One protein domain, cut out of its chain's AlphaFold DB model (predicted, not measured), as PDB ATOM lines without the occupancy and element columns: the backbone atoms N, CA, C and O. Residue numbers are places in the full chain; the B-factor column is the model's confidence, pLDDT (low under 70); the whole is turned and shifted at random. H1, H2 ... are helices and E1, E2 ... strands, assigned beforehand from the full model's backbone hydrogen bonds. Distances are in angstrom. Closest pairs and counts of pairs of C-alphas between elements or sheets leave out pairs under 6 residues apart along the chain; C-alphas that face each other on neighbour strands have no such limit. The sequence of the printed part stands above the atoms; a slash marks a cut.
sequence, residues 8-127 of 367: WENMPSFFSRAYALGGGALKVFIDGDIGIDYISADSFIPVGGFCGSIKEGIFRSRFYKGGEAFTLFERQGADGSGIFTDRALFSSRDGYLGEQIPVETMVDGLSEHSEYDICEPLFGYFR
ATOM      1  N   TRP A   8     166.644 211.052 157.945       90.25
ATOM      2  CA  TRP A   8     167.624 211.669 157.047       90.25
ATOM      3  C   TRP A   8     169.051 211.147 157.241       90.25
ATOM      4  O   TRP A   8     169.824 211.129 156.287       90.25
ATOM      5  N   GLU A   9     169.387 210.706 158.451       92.44
ATOM      6  CA  GLU A   9     170.705 210.165 158.790       92.44
ATOM      7  C   GLU A   9     170.844 208.700 158.352       92.44
ATOM      8  O   GLU A   9     171.868 208.299 157.797       92.44
ATOM      9  N   ASN A  10     169.785 207.908 158.530       94.12
ATOM     10  CA  ASN A  10     169.792 206.473 158.262       94.12
ATOM     11  C   ASN A  10     169.584 206.130 156.782       94.12
ATOM     12  O   ASN A  10     170.121 205.127 156.306       94.12
ATOM     13  N   MET A  11     168.842 206.952 156.032       94.25
ATOM     14  CA  MET A  11     168.503 206.671 154.631       94.25
ATOM     15  C   MET A  11     169.718 206.511 153.700       94.25
ATOM     16  O   MET A  11     169.716 205.563 152.910       94.25
ATOM     17  N   PRO A  12     170.784 207.337 153.779       93.81
ATOM     18  CA  PRO A  12     171.998 207.109 152.995       93.81
ATOM     19  C   PRO A  12     172.623 205.732 153.256       93.81
ATOM     20  O   PRO A  12     172.888 204.985 152.317       93.81
ATOM     21  N   SER A  13     172.788 205.358 154.531       94.38
ATOM     22  CA  SER A  13     173.350 204.056 154.919       94.38
ATOM     23  C   SER A  13     172.452 202.894 154.483       94.38
ATOM     24  O   SER A  13     172.939 201.877 153.982       94.38
ATOM     25  N   PHE A  14     171.134 203.060 154.621       96.19
ATOM     26  CA  PHE A  14     170.137 202.106 154.149       96.19
ATOM     27  C   PHE A  14     170.268 201.862 152.644       96.19
ATOM     28  O   PHE A  14     170.406 200.710 152.237       96.19
ATOM     29  N   PHE A  15     170.300 202.918 151.824       95.75
ATOM     30  CA  PHE A  15     170.453 202.763 150.379       95.75
ATOM     31  C   PHE A  15     171.793 202.128 150.011       95.75
ATOM     32  O   PHE A  15     171.805 201.221 149.185       95.75
ATOM     33  N   SER A  16     172.906 202.514 150.647       94.25
ATOM     34  CA  SER A  16     174.207 201.870 150.405       94.25
ATOM     35  C   SER A  16     174.158 200.360 150.650       94.25
ATOM     36  O   SER A  16     174.609 199.585 149.804       94.25
ATOM     37  N   ARG A  17     173.560 199.922 151.767       94.69
ATOM     38  CA  ARG A  17     173.361 198.489 152.048       94.69
ATOM     39  C   ARG A  17     172.416 197.842 151.043       94.69
ATOM     40  O   ARG A  17     172.694 196.739 150.583       94.69
ATOM     41  N   ALA A  18     171.333 198.520 150.679       95.75
ATOM     42  CA  ALA A  18     170.355 197.981 149.749       95.75
ATOM     43  C   ALA A  18     170.926 197.793 148.338       95.75
ATOM     44  O   ALA A  18     170.676 196.769 147.709       95.75
ATOM     45  N   TYR A  19     171.761 198.715 147.857       95.00
ATOM     46  CA  TYR A  19     172.499 198.538 146.606       95.00
ATOM     47  C   TYR A  19     173.490 197.378 146.673       95.00
ATOM     48  O   TYR A  19     173.554 196.577 145.741       95.00
ATOM     49  N   ALA A  20     174.219 197.251 147.785       93.81
ATOM     50  CA  ALA A  20     175.206 196.193 147.964       93.81
ATOM     51  C   ALA A  20     174.577 194.795 148.075       93.81
ATOM     52  O   ALA A  20     175.132 193.840 147.533       93.81
ATOM     53  N   LEU A  21     173.432 194.666 148.747       94.00
ATOM     54  CA  LEU A  21     172.782 193.381 149.037       94.00
ATOM     55  C   LEU A  21     171.630 193.039 148.080       94.00
ATOM     56  O   LEU A  21     171.139 191.915 148.097       94.00
ATOM     57  N   GLY A  22     171.199 193.983 147.241       93.31
ATOM     58  CA  GLY A  22     170.097 193.799 146.291       93.31
ATOM     59  C   GLY A  22     168.714 194.194 146.808       93.31
ATOM     60  O   GLY A  22     167.722 194.029 146.100       93.31
ATOM     61  N   GLY A  23     168.626 194.767 148.006       94.31
ATOM     62  CA  GLY A  23     167.414 195.416 148.489       94.31
ATOM     63  C   GLY A  23     167.412 195.697 149.987       94.31
ATOM     64  O   GLY A  23     168.402 195.490 150.694       94.31
ATOM     65  N   GLY A  24     166.278 196.181 150.472       95.19
ATOM     66  CA  GLY A  24     166.051 196.452 151.886       95.19
ATOM     67  C   GLY A  24     164.603 196.839 152.149       95.19
ATOM     68  O   GLY A  24     163.910 197.301 151.243       95.19
ATOM     69  N   ALA A  25     164.150 196.659 153.384       95.50
ATOM     70  CA  ALA A  25     162.811 197.027 153.816       95.50
ATOM     71  C   ALA A  25     162.853 198.150 154.856       95.50
ATOM     72  O   ALA A  25     163.724 198.170 155.724       95.50
ATOM     73  N   LEU A  26     161.884 199.059 154.786       95.69
ATOM     74  CA  LEU A  26     161.566 199.988 155.866       95.69
ATOM     75  C   LEU A  26     160.276 199.504 156.513       95.69
ATOM     76  O   LEU A  26     159.224 199.553 155.876       95.69
ATOM     77  N   LYS A  27     160.363 198.996 157.741       94.00
ATOM     78  CA  LYS A  27     159.213 198.475 158.493       94.00
ATOM     79  C   LYS A  27     158.794 199.502 159.533       94.00
ATOM     80  O   LYS A  27     159.623 199.950 160.316       94.00
ATOM     81  N   VAL A  28     157.519 199.859 159.551       92.81
ATOM     82  CA  VAL A  28     156.940 200.765 160.540       92.81
ATOM     83  C   VAL A  28     156.246 199.942 161.616       92.81
ATOM     84  O   VAL A  28     155.513 199.000 161.314       92.81
ATOM     85  N   PHE A  29     156.504 200.279 162.873       88.06
ATOM     86  CA  PHE A  29     155.948 199.590 164.033       88.06
ATOM     87  C   PHE A  29     155.514 200.595 165.103       88.06
ATOM     88  O   PHE A  29     155.838 201.779 165.022       88.06
ATOM     89  N   ILE A  30     154.758 200.117 166.088       84.50
ATOM     90  CA  ILE A  30     154.264 200.908 167.216       84.50
ATOM     91  C   ILE A  30     154.834 200.283 168.491       84.50
ATOM     92  O   ILE A  30     154.540 199.124 168.776       84.50
ATOM     93  N   ASP A  31     155.645 201.038 169.231       78.00
ATOM     94  CA  ASP A  31     156.192 200.668 170.543       78.00
ATOM     95  C   ASP A  31     156.198 201.907 171.449       78.00
ATOM     96  O   ASP A  31     157.176 202.650 171.529       78.00
ATOM     97  N   GLY A  32     155.037 202.206 172.039       77.81
ATOM     98  CA  GLY A  32     154.755 203.499 172.673       77.81
ATOM     99  C   GLY A  32     154.594 204.618 171.639       77.81
ATOM    100  O   GLY A  32     153.495 205.141 171.476       77.81
ATOM    101  N   ASP A  33     155.666 204.907 170.902       83.56
ATOM    102  CA  ASP A  33     155.715 205.812 169.754       83.56
ATOM    103  C   ASP A  33     155.812 205.025 168.433       83.56
ATOM    104  O   ASP A  33     156.081 203.820 168.401       83.56
ATOM    105  N   ILE A  34     155.594 205.707 167.306       89.62
ATOM    106  CA  ILE A  34     155.733 205.091 165.982       89.62
ATOM    107  C   ILE A  34     157.216 205.093 165.566       89.62
ATOM    108  O   ILE A  34     157.855 206.148 165.463       89.62
ATOM    109  N   GLY A  35     157.739 203.899 165.291       91.44
ATOM    110  CA  GLY A  35     159.130 203.628 164.932       91.44
ATOM    111  C   GLY A  35     159.323 203.203 163.470       91.44
ATOM    112  O   GLY A  35     158.397 202.694 162.835       91.44
ATOM    113  N   ILE A  36     160.536 203.386 162.934       94.06
ATOM    114  CA  ILE A  36     160.969 202.893 161.614       94.06
ATOM    115  C   ILE A  36     162.206 202.003 161.778       94.06
ATOM    116  O   ILE A  36     163.271 202.468 162.176       94.06
ATOM    117  N   ASP A  37     162.082 200.742 161.377       93.12
ATOM    118  CA  ASP A  37     163.186 199.788 161.283       93.12
ATOM    119  C   ASP A  37     163.787 199.768 159.871       93.12
ATOM    120  O   ASP A  37     163.078 199.621 158.871       93.12
ATOM    121  N   TYR A  38     165.118 199.843 159.800       94.75
ATOM    122  CA  TYR A  38     165.906 199.840 158.562       94.75
ATOM    123  C   TYR A  38     166.512 198.461 158.307       94.75
ATOM    124  O   TYR A  38     167.616 198.152 158.760       94.75
ATOM    125  N   ILE A  39     165.802 197.633 157.549       94.62
ATOM    126  CA  ILE A  39     166.088 196.206 157.416       94.62
ATOM    127  C   ILE A  39     166.839 195.952 156.110       94.62
ATOM    128  O   ILE A  39     166.417 196.368 155.030       94.62
ATOM    129  N   SER A  40     167.975 195.269 156.195       93.31
ATOM    130  CA  SER A  40     168.762 194.857 155.033       93.31
ATOM    131  C   SER A  40     168.181 193.602 154.367       93.31
ATOM    132  O   SER A  40     167.506 192.804 155.017       93.31
ATOM    133  N   ALA A  41     168.449 193.401 153.069       91.75
ATOM    134  CA  ALA A  41     167.928 192.249 152.320       91.75
ATOM    135  C   ALA A  41     168.276 190.881 152.934       91.75
ATOM    136  O   ALA A  41     167.466 189.966 152.869       91.75
ATOM    137  N   ASP A  42     169.437 190.730 153.573       91.44
ATOM    138  CA  ASP A  42     169.853 189.478 154.227       91.44
ATOM    139  C   ASP A  42     169.054 189.153 155.505       91.44
ATOM    140  O   ASP A  42     169.173 188.053 156.053       91.44
ATOM    141  N   SER A  43     168.254 190.107 155.986       93.44
ATOM    142  CA  SER A  43     167.388 189.997 157.163       93.44
ATOM    143  C   SER A  43     165.899 190.127 156.810       93.44
ATOM    144  O   SER A  43     165.069 190.352 157.691       93.44
ATOM    145  N   PHE A  44     165.551 189.960 155.531       94.44
ATOM    146  CA  PHE A  44     164.181 189.984 155.031       94.44
ATOM    147  C   PHE A  44     163.901 188.778 154.129       94.44
ATOM    148  O   PHE A  44     164.690 188.459 153.243       94.44
ATOM    149  N   ILE A  45     162.759 188.121 154.328       92.62
ATOM    150  CA  ILE A  45     162.328 186.975 153.523       92.62
ATOM    151  C   ILE A  45     160.931 187.276 152.971       92.62
ATOM    152  O   ILE A  45     159.989 187.354 153.761       92.62
ATOM    153  N   PRO A  46     160.750 187.438 151.650       90.88
ATOM    154  CA  PRO A  46     159.424 187.596 151.074       90.88
ATOM    155  C   PRO A  46     158.683 186.259 151.126       90.88
ATOM    156  O   PRO A  46     159.211 185.236 150.695       90.88
ATOM    157  N   VAL A  47     157.458 186.272 151.646       89.56
ATOM    158  CA  VAL A  47     156.609 185.073 151.773       89.56
ATOM    159  C   VAL A  47     155.441 185.124 150.798       89.56
ATOM    160  O   VAL A  47     155.031 184.099 150.259       89.56
ATOM    161  N   GLY A  48     154.933 186.324 150.525       84.56
ATOM    162  CA  GLY A  48     153.767 186.516 149.682       84.56
ATOM    163  C   GLY A  48     153.800 187.853 148.965       84.56
ATOM    164  O   GLY A  48     154.301 188.866 149.461       84.56
ATOM    165  N   GLY A  49     153.245 187.867 147.763       77.94
ATOM    166  CA  GLY A  49     153.173 189.064 146.949       77.94
ATOM    167  C   GLY A  49     152.282 188.870 145.739       77.94
ATOM    168  O   GLY A  49     151.926 187.753 145.366       77.94
ATOM    169  N   PHE A  50     151.915 189.987 145.127       70.06
ATOM    170  CA  PHE A  50     151.064 190.018 143.949       70.06
ATOM    171  C   PHE A  50     151.575 191.076 142.973       70.06
ATOM    172  O   PHE A  50     151.969 192.169 143.388       70.06
ATOM    173  N   CYS A  51     151.592 190.745 141.678       67.06
ATOM    174  CA  CYS A  51     152.043 191.631 140.595       67.06
ATOM    175  C   CYS A  51     153.400 192.315 140.858       67.06
ATOM    176  O   CYS A  51     153.565 193.502 140.592       67.06
ATOM    177  N   GLY A  52     154.371 191.579 141.406       69.69
ATOM    178  CA  GLY A  52     155.713 192.106 141.683       69.69
ATOM    179  C   GLY A  52     155.813 193.018 142.912       69.69
ATOM    180  O   GLY A  52     156.896 193.528 143.188       69.69
ATOM    181  N   SER A  53     154.722 193.203 143.663       78.19
ATOM    182  CA  SER A  53     154.734 193.862 144.971       78.19
ATOM    183  C   SER A  53     154.758 192.824 146.091       78.19
ATOM    184  O   SER A  53     153.965 191.879 146.087       78.19
ATOM    185  N   ILE A  54     155.662 193.002 147.053       88.12
ATOM    186  CA  ILE A  54     155.749 192.146 148.237       88.12
ATOM    187  C   ILE A  54     154.682 192.619 149.224       88.12
ATOM    188  O   ILE A  54     154.652 193.792 149.595       88.12
ATOM    189  N   LYS A  55     153.772 191.718 149.594       87.19
ATOM    190  CA  LYS A  55     152.657 191.996 150.514       87.19
ATOM    191  C   LYS A  55     152.818 191.303 151.855       87.19
ATOM    192  O   LYS A  55     152.172 191.689 152.820       87.19
ATOM    193  N   GLU A  56     153.690 190.310 151.907       91.12
ATOM    194  CA  GLU A  56     153.953 189.548 153.103       91.12
ATOM    195  C   GLU A  56     155.434 189.194 153.176       91.12
ATOM    196  O   GLU A  56     156.030 188.732 152.195       91.12
ATOM    197  N   GLY A  57     156.031 189.409 154.341       92.81
ATOM    198  CA  GLY A  57     157.436 189.123 154.560       92.81
ATOM    199  C   GLY A  57     157.757 188.836 156.015       92.81
ATOM    200  O   GLY A  57     157.024 189.222 156.923       92.81
ATOM    201  N   ILE A  58     158.870 188.137 156.213       95.06
ATOM    202  CA  ILE A  58     159.449 187.850 157.519       95.06
ATOM    203  C   ILE A  58     160.672 188.739 157.703       95.06
ATOM    204  O   ILE A  58     161.605 188.716 156.898       95.06
ATOM    205  N   PHE A  59     160.672 189.496 158.788       95.38
ATOM    206  CA  PHE A  59     161.771 190.336 159.231       95.38
ATOM    207  C   PHE A  59     162.562 189.611 160.306       95.38
ATOM    208  O   PHE A  59     161.977 189.084 161.248       95.38
ATOM    209  N   ARG A  60     163.888 189.595 160.183       93.50
ATOM    210  CA  ARG A  60     164.787 189.033 161.190       93.50
ATOM    211  C   ARG A  60     165.528 190.154 161.909       93.50
ATOM    212  O   ARG A  60     166.371 190.813 161.310       93.50
ATOM    213  N   SER A  61     165.301 190.287 163.208       90.19
ATOM    214  CA  SER A  61     166.010 191.236 164.068       90.19
ATOM    215  C   SER A  61     166.870 190.488 165.078       90.19
ATOM    216  O   SER A  61     166.406 189.540 165.709       90.19
ATOM    217  N   ARG A  62     168.129 190.906 165.249       87.94
ATOM    218  CA  ARG A  62     169.046 190.330 166.243       87.94
ATOM    219  C   ARG A  62     169.464 191.390 167.249       87.94
ATOM    220  O   ARG A  62     169.902 192.466 166.858       87.94
ATOM    221  N   PHE A  63     169.377 191.066 168.530       85.38
ATOM    222  CA  PHE A  63     169.720 191.975 169.624       85.38
ATOM    223  C   PHE A  63     170.388 191.223 170.777       85.38
ATOM    224  O   PHE A  63     170.407 189.993 170.806       85.38
ATOM    225  N   TYR A  64     170.970 191.975 171.711       86.81
ATOM    226  CA  TYR A  64     171.679 191.437 172.868       86.81
ATOM    227  C   TYR A  64     171.081 192.007 174.156       86.81
ATOM    228  O   TYR A  64     170.976 193.224 174.296       86.81
ATOM    229  N   LYS A  65     170.712 191.142 175.107       82.88
ATOM    230  CA  LYS A  65     170.170 191.527 176.423       82.88
ATOM    231  C   LYS A  65     170.888 190.705 177.492       82.88
ATOM    232  O   LYS A  65     170.952 189.488 177.396       82.88
ATOM    233  N   GLY A  66     171.507 191.368 178.471       82.69
ATOM    234  CA  GLY A  66     172.226 190.678 179.555       82.69
ATOM    235  C   GLY A  66     173.435 189.832 179.121       82.69
ATOM    236  O   GLY A  66     173.844 188.947 179.861       82.69
ATOM    237  N   GLY A  67     174.010 190.086 177.939       83.56
ATOM    238  CA  GLY A  67     175.115 189.292 177.378       83.56
ATOM    239  C   GLY A  67     174.676 188.075 176.555       83.56
ATOM    240  O   GLY A  67     175.523 187.422 175.951       83.56
ATOM    241  N   GLU A  68     173.374 187.803 176.472       84.81
ATOM    242  CA  GLU A  68     172.796 186.760 175.623       84.81
ATOM    243  C   GLU A  68     172.272 187.362 174.317       84.81
ATOM    244  O   GLU A  68     171.828 188.515 174.285       84.81
ATOM    245  N   ALA A  69     172.360 186.596 173.225       89.31
ATOM    246  CA  ALA A  69     171.864 187.018 171.923       89.31
ATOM    247  C   ALA A  69     170.452 186.479 171.697       89.31
ATOM    248  O   ALA A  69     170.151 185.333 172.010       89.31
ATOM    249  N   PHE A  70     169.606 187.280 171.070       90.19
ATOM    250  CA  PHE A  70     168.245 186.901 170.732       90.19
ATOM    251  C   PHE A  70     167.975 187.206 169.269       90.19
ATOM    252  O   PHE A  70     168.470 188.202 168.733       90.19
ATOM    253  N   THR A  71     167.190 186.343 168.631       92.31
ATOM    254  CA  THR A  71     166.721 186.537 167.261       92.31
ATOM    255  C   THR A  71     165.202 186.545 167.261       92.31
ATOM    256  O   THR A  71     164.578 185.558 167.642       92.31
ATOM    257  N   LEU A  72     164.617 187.656 166.832       92.06
ATOM    258  CA  LEU A  72     163.184 187.814 166.632       92.06
ATOM    259  C   LEU A  72     162.873 187.690 165.143       92.06
ATOM    260  O   LEU A  72     163.477 188.380 164.318       92.06
ATOM    261  N   PHE A  73     161.918 186.828 164.816       94.25
ATOM    262  CA  PHE A  73     161.275 186.801 163.513       94.25
ATOM    263  C   PHE A  73     159.893 187.423 163.618       94.25
ATOM    264  O   PHE A  73     159.097 187.001 164.452       94.25
ATOM    265  N   GLU A  74     159.610 188.393 162.757       94.06
ATOM    266  CA  GLU A  74     158.292 189.012 162.642       94.06
ATOM    267  C   GLU A  74     157.760 188.783 161.235       94.06
ATOM    268  O   GLU A  74     158.305 189.314 160.269       94.06
ATOM    269  N   ARG A  75     156.711 187.977 161.104       93.81
ATOM    270  CA  ARG A  75     155.992 187.790 159.848       93.81
ATOM    271  C   ARG A  75     154.862 188.797 159.802       93.81
ATOM    272  O   ARG A  75     153.962 188.723 160.628       93.81
ATOM    273  N   GLN A  76     154.891 189.704 158.838       91.56
ATOM    274  CA  GLN A  76     153.789 190.627 158.597       91.56
ATOM    275  C   GLN A  76     153.168 190.344 157.239       91.56
ATOM    276  O   GLN A  76     153.889 190.214 156.248       91.56
ATOM    277  N   GLY A  77     151.842 190.307 157.193       88.19
ATOM    278  CA  GLY A  77     151.065 190.172 155.969       88.19
ATOM    279  C   GLY A  77     149.725 190.876 156.085       88.19
ATOM    280  O   GLY A  77     149.328 191.289 157.171       88.19
ATOM    281  N   ALA A  78     149.038 191.013 154.958       81.62
ATOM    282  CA  ALA A  78     147.652 191.457 154.923       81.62
ATOM    283  C   ALA A  78     146.769 190.294 154.470       81.62
ATOM    284  O   ALA A  78     147.002 189.716 153.405       81.62
ATOM    285  N   ASP A  79     145.758 189.968 155.266       71.88
ATOM    286  CA  ASP A  79     144.631 189.155 154.836       71.88
ATOM    287  C   ASP A  79     143.449 190.076 154.489       71.88
ATOM    288  O   ASP A  79     143.468 191.279 154.747       71.88
ATOM    289  N   GLY A  80     142.415 189.557 153.826       66.94
ATOM    290  CA  GLY A  80     141.272 190.379 153.403       66.94
ATOM    291  C   GLY A  80     140.514 191.079 154.546       66.94
ATOM    292  O   GLY A  80     139.620 191.872 154.254       66.94
ATOM    293  N   SER A  81     140.846 190.782 155.806       68.75
ATOM    294  CA  SER A  81     140.255 191.326 157.033       68.75
ATOM    295  C   SER A  81     141.160 192.302 157.791       68.75
ATOM    296  O   SER A  81     140.650 193.028 158.639       68.75
ATOM    297  N   GLY A  82     142.461 192.358 157.499       82.94
ATOM    298  CA  GLY A  82     143.397 193.230 158.199       82.94
ATOM    299  C   GLY A  82     144.864 192.879 157.957       82.94
ATOM    300  O   GLY A  82     145.214 192.099 157.074       82.94
ATOM    301  N   ILE A  83     145.749 193.467 158.758       87.19
ATOM    302  CA  ILE A  83     147.163 193.089 158.829       87.19
ATOM    303  C   ILE A  83     147.348 192.219 160.050       87.19
ATOM    304  O   ILE A  83     146.919 192.595 161.141       87.19
ATOM    305  N   PHE A  84     148.079 191.126 159.883       89.25
ATOM    306  CA  PHE A  84     148.561 190.320 160.992       89.25
ATOM    307  C   PHE A  84     150.066 190.515 161.172       89.25
ATOM    308  O   PHE A  84     150.805 190.813 160.226       89.25
ATOM    309  N   THR A  85     150.539 190.365 162.404       91.06
ATOM    310  CA  THR A  85     151.961 190.230 162.720       91.06
ATOM    311  C   THR A  85     152.162 189.048 163.657       91.06
ATOM    312  O   THR A  85     151.752 189.118 164.815       91.06
ATOM    313  N   ASP A  86     152.808 187.994 163.158       92.50
ATOM    314  CA  ASP A  86     153.241 186.844 163.958       92.50
ATOM    315  C   ASP A  86     154.689 187.039 164.399       92.50
ATOM    316  O   ASP A  86     155.542 187.432 163.599       92.50
ATOM    317  N   ARG A  87     154.989 186.725 165.656       93.56
ATOM    318  CA  ARG A  87     156.305 186.913 166.264       93.56
ATOM    319  C   ARG A  87     156.812 185.618 166.866       93.56
ATOM    320  O   ARG A  87     156.123 184.975 167.648       93.56
ATOM    321  N   ALA A  88     158.052 185.275 166.541       93.44
ATOM    322  CA  ALA A  88     158.752 184.143 167.131       93.44
ATOM    323  C   ALA A  88     160.127 184.595 167.624       93.44
ATOM    324  O   ALA A  88     160.971 185.031 166.836       93.44
ATOM    325  N   LEU A  89     160.345 184.504 168.936       92.69
ATOM    326  CA  LEU A  89     161.589 184.890 169.589       92.69
ATOM    327  C   LEU A  89     162.427 183.653 169.909       92.69
ATOM    328  O   LEU A  89     161.921 182.678 170.453       92.69
ATOM    329  N   PHE A  90     163.722 183.713 169.619       92.44
ATOM    330  CA  PHE A  90     164.664 182.634 169.889       92.44
ATOM    331  C   PHE A  90     165.848 183.127 170.720       92.44
ATOM    332  O   PHE A  90     166.418 184.184 170.437       92.44
ATOM    333  N   SER A  91     166.252 182.333 171.713       90.56
ATOM    334  CA  SER A  91     167.496 182.518 172.465       90.56
ATOM    335  C   SER A  91     168.668 181.979 171.649       90.56
ATOM    336  O   SER A  91     168.938 180.778 171.643       90.56
ATOM    337  N   SER A  92     169.380 182.866 170.965       84.44
ATOM    338  CA  SER A  92     170.468 182.518 170.058       84.44
ATOM    339  C   SER A  92     171.815 182.439 170.776       84.44
ATOM    340  O   SER A  92     172.173 183.291 171.586       84.44
ATOM    341  N   ARG A  93     172.625 181.436 170.433       78.06
ATOM    342  CA  ARG A  93     173.970 181.252 170.999       78.06
ATOM    343  C   ARG A  93     174.960 180.982 169.883       78.06
ATOM    344  O   ARG A  93     174.700 180.127 169.044       78.06
ATOM    345  N   ASP A  94     176.062 181.725 169.848       68.56
ATOM    346  CA  ASP A  94     177.214 181.458 168.971       68.56
ATOM    347  C   ASP A  94     176.863 181.135 167.502       68.56
ATOM    348  O   ASP A  94     177.391 180.203 166.905       68.56
ATOM    349  N   GLY A  95     175.942 181.898 166.904       69.50
ATOM    350  CA  GLY A  95     175.549 181.728 165.497       69.50
ATOM    351  C   GLY A  95     174.475 180.663 165.237       69.50
ATOM    352  O   GLY A  95     174.030 180.530 164.101       69.50
ATOM    353  N   TYR A  96     174.004 179.968 166.272       79.81
ATOM    354  CA  TYR A  96     172.846 179.080 166.215       79.81
ATOM    355  C   TYR A  96     171.582 179.803 166.682       79.81
ATOM    356  O   TYR A  96     171.623 180.610 167.614       79.81
ATOM    357  N   LEU A  97     170.449 179.484 166.045       81.56
ATOM    358  CA  LEU A  97     169.156 180.093 166.361       81.56
ATOM    359  C   LEU A  97     168.718 179.791 167.804       81.56
ATOM    360  O   LEU A  97     168.239 180.692 168.483       81.56
ATOM    361  N   GLY A  98     168.983 178.567 168.271       86.38
ATOM    362  CA  GLY A  98     168.717 178.116 169.637       86.38
ATOM    363  C   GLY A  98     167.259 177.725 169.877       86.38
ATOM    364  O   GLY A  98     166.623 177.155 168.992       86.38
ATOM    365  N   GLU A  99     166.760 177.973 171.087       89.38
ATOM    366  CA  GLU A  99     165.418 177.572 171.532       89.38
ATOM    367  C   GLU A  99     164.418 178.726 171.398       89.38
ATOM    368  O   GLU A  99     164.768 179.880 171.659       89.38
ATOM    369  N   GLN A 100     163.181 178.418 170.992       92.12
ATOM    370  CA  GLN A 100     162.096 179.398 170.975       92.12
ATOM    371  C   GLN A 100     161.666 179.709 172.409       92.12
ATOM    372  O   GLN A 100     161.384 178.804 173.192       92.12
ATOM    373  N   ILE A 101     161.592 180.991 172.734       91.94
ATOM    374  CA  ILE A 101     161.192 181.489 174.047       91.94
ATOM    375  C   ILE A 101     160.003 182.449 173.897       91.94
ATOM    376  O   ILE A 101     159.812 183.008 172.813       91.94
ATOM    377  N   PRO A 102     159.215 182.681 174.962       91.44
ATOM    378  CA  PRO A 102     158.095 183.614 174.907       91.44
ATOM    379  C   PRO A 102     158.551 185.021 174.513       91.44
ATOM    380  O   PRO A 102     159.513 185.543 175.085       91.44
ATOM    381  N   VAL A 103     157.840 185.647 173.573       88.19
ATOM    382  CA  VAL A 103     158.164 186.990 173.051       88.19
ATOM    383  C   VAL A 103     158.134 188.060 174.154       88.19
ATOM    384  O   VAL A 103     158.959 188.974 174.146       88.19
ATOM    385  N   GLU A 104     157.281 187.880 175.165       86.50
ATOM    386  CA  GLU A 104     157.193 188.731 176.363       86.50
ATOM    387  C   GLU A 104     158.528 188.854 177.125       86.50
ATOM    388  O   GLU A 104     158.776 189.848 177.798       86.50
ATOM    389  N   THR A 105     159.448 187.891 176.973       83.75
ATOM    390  CA  THR A 105     160.800 187.958 177.571       83.75
ATOM    391  C   THR A 105     161.602 189.164 177.050       83.75
ATOM    392  O   THR A 105     162.503 189.691 177.723       83.75
ATOM    393  N   MET A 106     161.301 189.607 175.825       79.69
ATOM    394  CA  MET A 106     161.929 190.767 175.202       79.69
ATOM    395  C   MET A 106     161.318 192.069 175.724       79.69
ATOM    396  O   MET A 106     162.058 192.879 176.296       79.69
ATOM    397  N   VAL A 107     160.005 192.227 175.539       75.06
ATOM    398  CA  VAL A 107     159.210 193.410 175.889       75.06
ATOM    399  C   VAL A 107     157.952 192.954 176.621       75.06
ATOM    400  O   VAL A 107     157.184 192.149 176.093       75.06
ATOM    401  N   ASP A 108     157.733 193.495 177.817       77.81
ATOM    402  CA  ASP A 108     156.558 193.174 178.624       77.81
ATOM    403  C   ASP A 108     155.271 193.531 177.861       77.81
ATOM    404  O   ASP A 108     155.094 194.662 177.406       77.81
ATOM    405  N   GLY A 109     154.358 192.566 177.731       76.19
ATOM    406  CA  GLY A 109     153.072 192.756 177.050       76.19
ATOM    407  C   GLY A 109     153.112 192.652 175.522       76.19
ATOM    408  O   GLY A 109     152.073 192.833 174.887       76.19
ATOM    409  N   LEU A 110     154.264 192.335 174.917       82.56
ATOM    410  CA  LEU A 110     154.348 192.067 173.482       82.56
ATOM    411  C   LEU A 110     153.744 190.696 173.151       82.56
ATOM    412  O   LEU A 110     154.254 189.659 173.575       82.56
ATOM    413  N   SER A 111     152.676 190.692 172.353       86.31
ATOM    414  CA  SER A 111     151.995 189.464 171.952       86.31
ATOM    415  C   SER A 111     152.694 188.753 170.788       86.31
ATOM    416  O   SER A 111     153.231 189.378 169.865       86.31
ATOM    417  N   GLU A 112     152.628 187.417 170.798       90.00
ATOM    418  CA  GLU A 112     153.098 186.572 169.688       90.00
ATOM    419  C   GLU A 112     152.294 186.793 168.404       90.00
ATOM    420  O   GLU A 112     152.798 186.559 167.313       90.00
ATOM    421  N   HIS A 113     151.057 187.269 168.529       91.25
ATOM    422  CA  HIS A 113     150.179 187.561 167.410       91.25
ATOM    423  C   HIS A 113     149.443 188.882 167.645       91.25
ATOM    424  O   HIS A 113     148.931 189.130 168.743       91.25
ATOM    425  N   SER A 114     149.402 189.742 166.630       88.19
ATOM    426  CA  SER A 114     148.647 190.999 166.649       88.19
ATOM    427  C   SER A 114     147.909 191.187 165.328       88.19
ATOM    428  O   SER A 114     148.512 191.009 164.271       88.19
ATOM    429  N   GLU A 115     146.652 191.621 165.395       88.50
ATOM    430  CA  GLU A 115     145.837 191.965 164.226       88.50
ATOM    431  C   GLU A 115     145.424 193.436 164.272       88.50
ATOM    432  O   GLU A 115     145.106 193.980 165.334       88.50
ATOM    433  N   TYR A 116     145.408 194.072 163.105       84.38
ATOM    434  CA  TYR A 116     145.007 195.461 162.934       84.38
ATOM    435  C   TYR A 116     144.014 195.580 161.776       84.38
ATOM    436  O   TYR A 116     144.244 195.033 160.700       84.38
ATOM    437  N   ASP A 117     142.947 196.355 161.976       83.44
ATOM    438  CA  ASP A 117     141.898 196.646 160.982       83.44
ATOM    439  C   ASP A 117     142.391 197.644 159.907       83.44
ATOM    440  O   ASP A 117     141.944 198.790 159.822       83.44
ATOM    441  N   ILE A 118     143.411 197.235 159.145       78.69
ATOM    442  CA  ILE A 118     144.014 197.951 158.009       78.69
ATOM    443  C   ILE A 118     144.404 196.917 156.951       78.69
ATOM    444  O   ILE A 118     145.000 195.910 157.288       78.69
ATOM    445  N   CYS A 119     144.140 197.173 155.667       72.81
ATOM    446  CA  CYS A 119     144.338 196.184 154.592       72.81
ATOM    447  C   CYS A 119     145.632 196.361 153.766       72.81
ATOM    448  O   CYS A 119     145.705 195.906 152.623       72.81
ATOM    449  N   GLU A 120     146.650 197.055 154.282       78.62
ATOM    450  CA  GLU A 120     147.905 197.311 153.556       78.62
ATOM    451  C   GLU A 120     149.136 197.179 154.456       78.62
ATOM    452  O   GLU A 120     149.153 197.823 155.499       78.62
ATOM    453  N   PRO A 121     150.199 196.463 154.041       85.00
ATOM    454  CA  PRO A 121     151.371 196.221 154.883       85.00
ATOM    455  C   PRO A 121     151.991 197.500 155.458       85.00
ATOM    456  O   PRO A 121     152.067 198.519 154.770       85.00
ATOM    457  N   LEU A 122     152.501 197.425 156.690       91.44
ATOM    458  CA  LEU A 122     153.173 198.538 157.374       91.44
ATOM    459  C   LEU A 122     154.668 198.601 157.033       91.44
ATOM    460  O   LEU A 122     155.481 199.064 157.829       91.44
ATOM    461  N   PHE A 123     155.054 198.127 155.851       92.88
ATOM    462  CA  PHE A 123     156.427 198.188 155.374       92.88
ATOM    463  C   PHE A 123     156.493 198.555 153.895       92.88
ATOM    464  O   PHE A 123     155.577 198.294 153.117       92.88
ATOM    465  N   GLY A 124     157.612 199.153 153.498       92.75
ATOM    466  CA  GLY A 124     158.004 199.307 152.102       92.75
ATOM    467  C   GLY A 124     159.246 198.474 151.805       92.75
ATOM    468  O   GLY A 124     160.104 198.318 152.671       92.75
ATOM    469  N   TYR A 125     159.362 197.953 150.584       93.44
ATOM    470  CA  TYR A 125     160.547 197.224 150.127       93.44
ATOM    471  C   TYR A 125     161.176 197.922 148.923       93.44
ATOM    472  O   TYR A 125     160.492 198.236 147.950       93.44
ATOM    473  N   PHE A 126     162.484 198.145 148.984       94.38
ATOM    474  CA  PHE A 126     163.283 198.712 147.909       94.38
ATOM    475  C   PHE A 126     164.158 197.639 147.271       94.38
ATOM    476  O   PHE A 126     164.814 196.855 147.959       94.38
ATOM    477  N   ARG A 127     164.223 197.665 145.941       91.88
ATOM    478  CA  ARG A 127     165.175 196.902 145.132       91.88
ATOM    479  C   ARG A 127     165.866 197.844 144.146       91.88
ATOM    480  O   ARG A 127     165.172 198.683 143.569       91.88
TER     481      ARG A 127
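AT A GLANCE: This is residues 8 to 127 of the 367 residues of the protein "Phage portal protein, putative, A118 family" of uncultured Ruminococcus sp (UniProt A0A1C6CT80). Two sheets form a sandwich, only partly face to face and with crossed strands: a large, strongly twisted sheet of E3 to E8, in which E4, E5 and E6 are long, and a small sheet of E2, E1 and E9 over part of it. Helix H1 packs on one face of the small sheet, along its strands. The printed part has 120 residues, with one named helix followed by nine named strands; its class is mostly strand. The small sheet has the order E2, E1, E9 and is antiparallel; the large one is branched at E6, with antiparallel neighbour pairs. The whole is compact, with a radius of gyration of the C-alphas of 14.8 A, and spans 40 by 36 by 27 A.

HOW THE PARTS SIT: H1, residues 8 to 21, is on the sheet of E1, residues 24 to 31, E2, residues 33 to 40, and E9, residues 123 to 126, at a height over the sheet of 8.2 A: two layers, a helix on one face of a sheet. Its closest C-alpha to E2 is that of Ala 18, 6.3 A from that of Ser 40. In H1, 8 of 10 O i to N i+4 pairs are within hydrogen-bond range. In the hairpin of E1 and E2, N 27 and O 37 are within hydrogen-bond range at 3.0 A; between E1 and E9, N 26 and O 124 are at 2.9 A. E3, residues 44 to 50, E4, residues 53 to 65, E5, residues 68 to 79, E6, residues 82 to 93, and E7, residues 96 to 101, form a meander, each strand the antiparallel neighbour of the one before. Pairs within hydrogen-bond range are N 45 and O 58, 2.9 A, for E3 and E4; N 61 and O 72, 2.9 A, for E4 and E5; N 75 and O 86, 2.8 A, for E5 and E6; and N 91 and O 99, 2.9 A, for E6 and E7. E8, residues 113 to 116, lies on the same side of E6 as E7, with N 85 and O 114 at 2.8 A. The facing parts of the two sheets are 9.6 A centre to centre, their strands at 85 degrees.

IN THESE COORDINATES: H1 begins at C-alpha 8, (167.624, 211.669, 157.047), and is 20.6 A long. E1 measures 21.5 A, E2 22.5 A, E4 and E5 35.1 A each, and E6 35.2 A. E4 bends by 56 degrees at residue 56. E9 ends at C-alpha 126, (163.283, 198.712, 147.909).

THE WHOLE: The C-alphas of Cys 51 and Gly 66, the two farthest apart, are 43.9 A apart. The printed part has no cut. The link from E7 to E8, 11 residues, is long. Residues 51 to 52, 80 to 81 and 94 to 95 have pLDDT under 70.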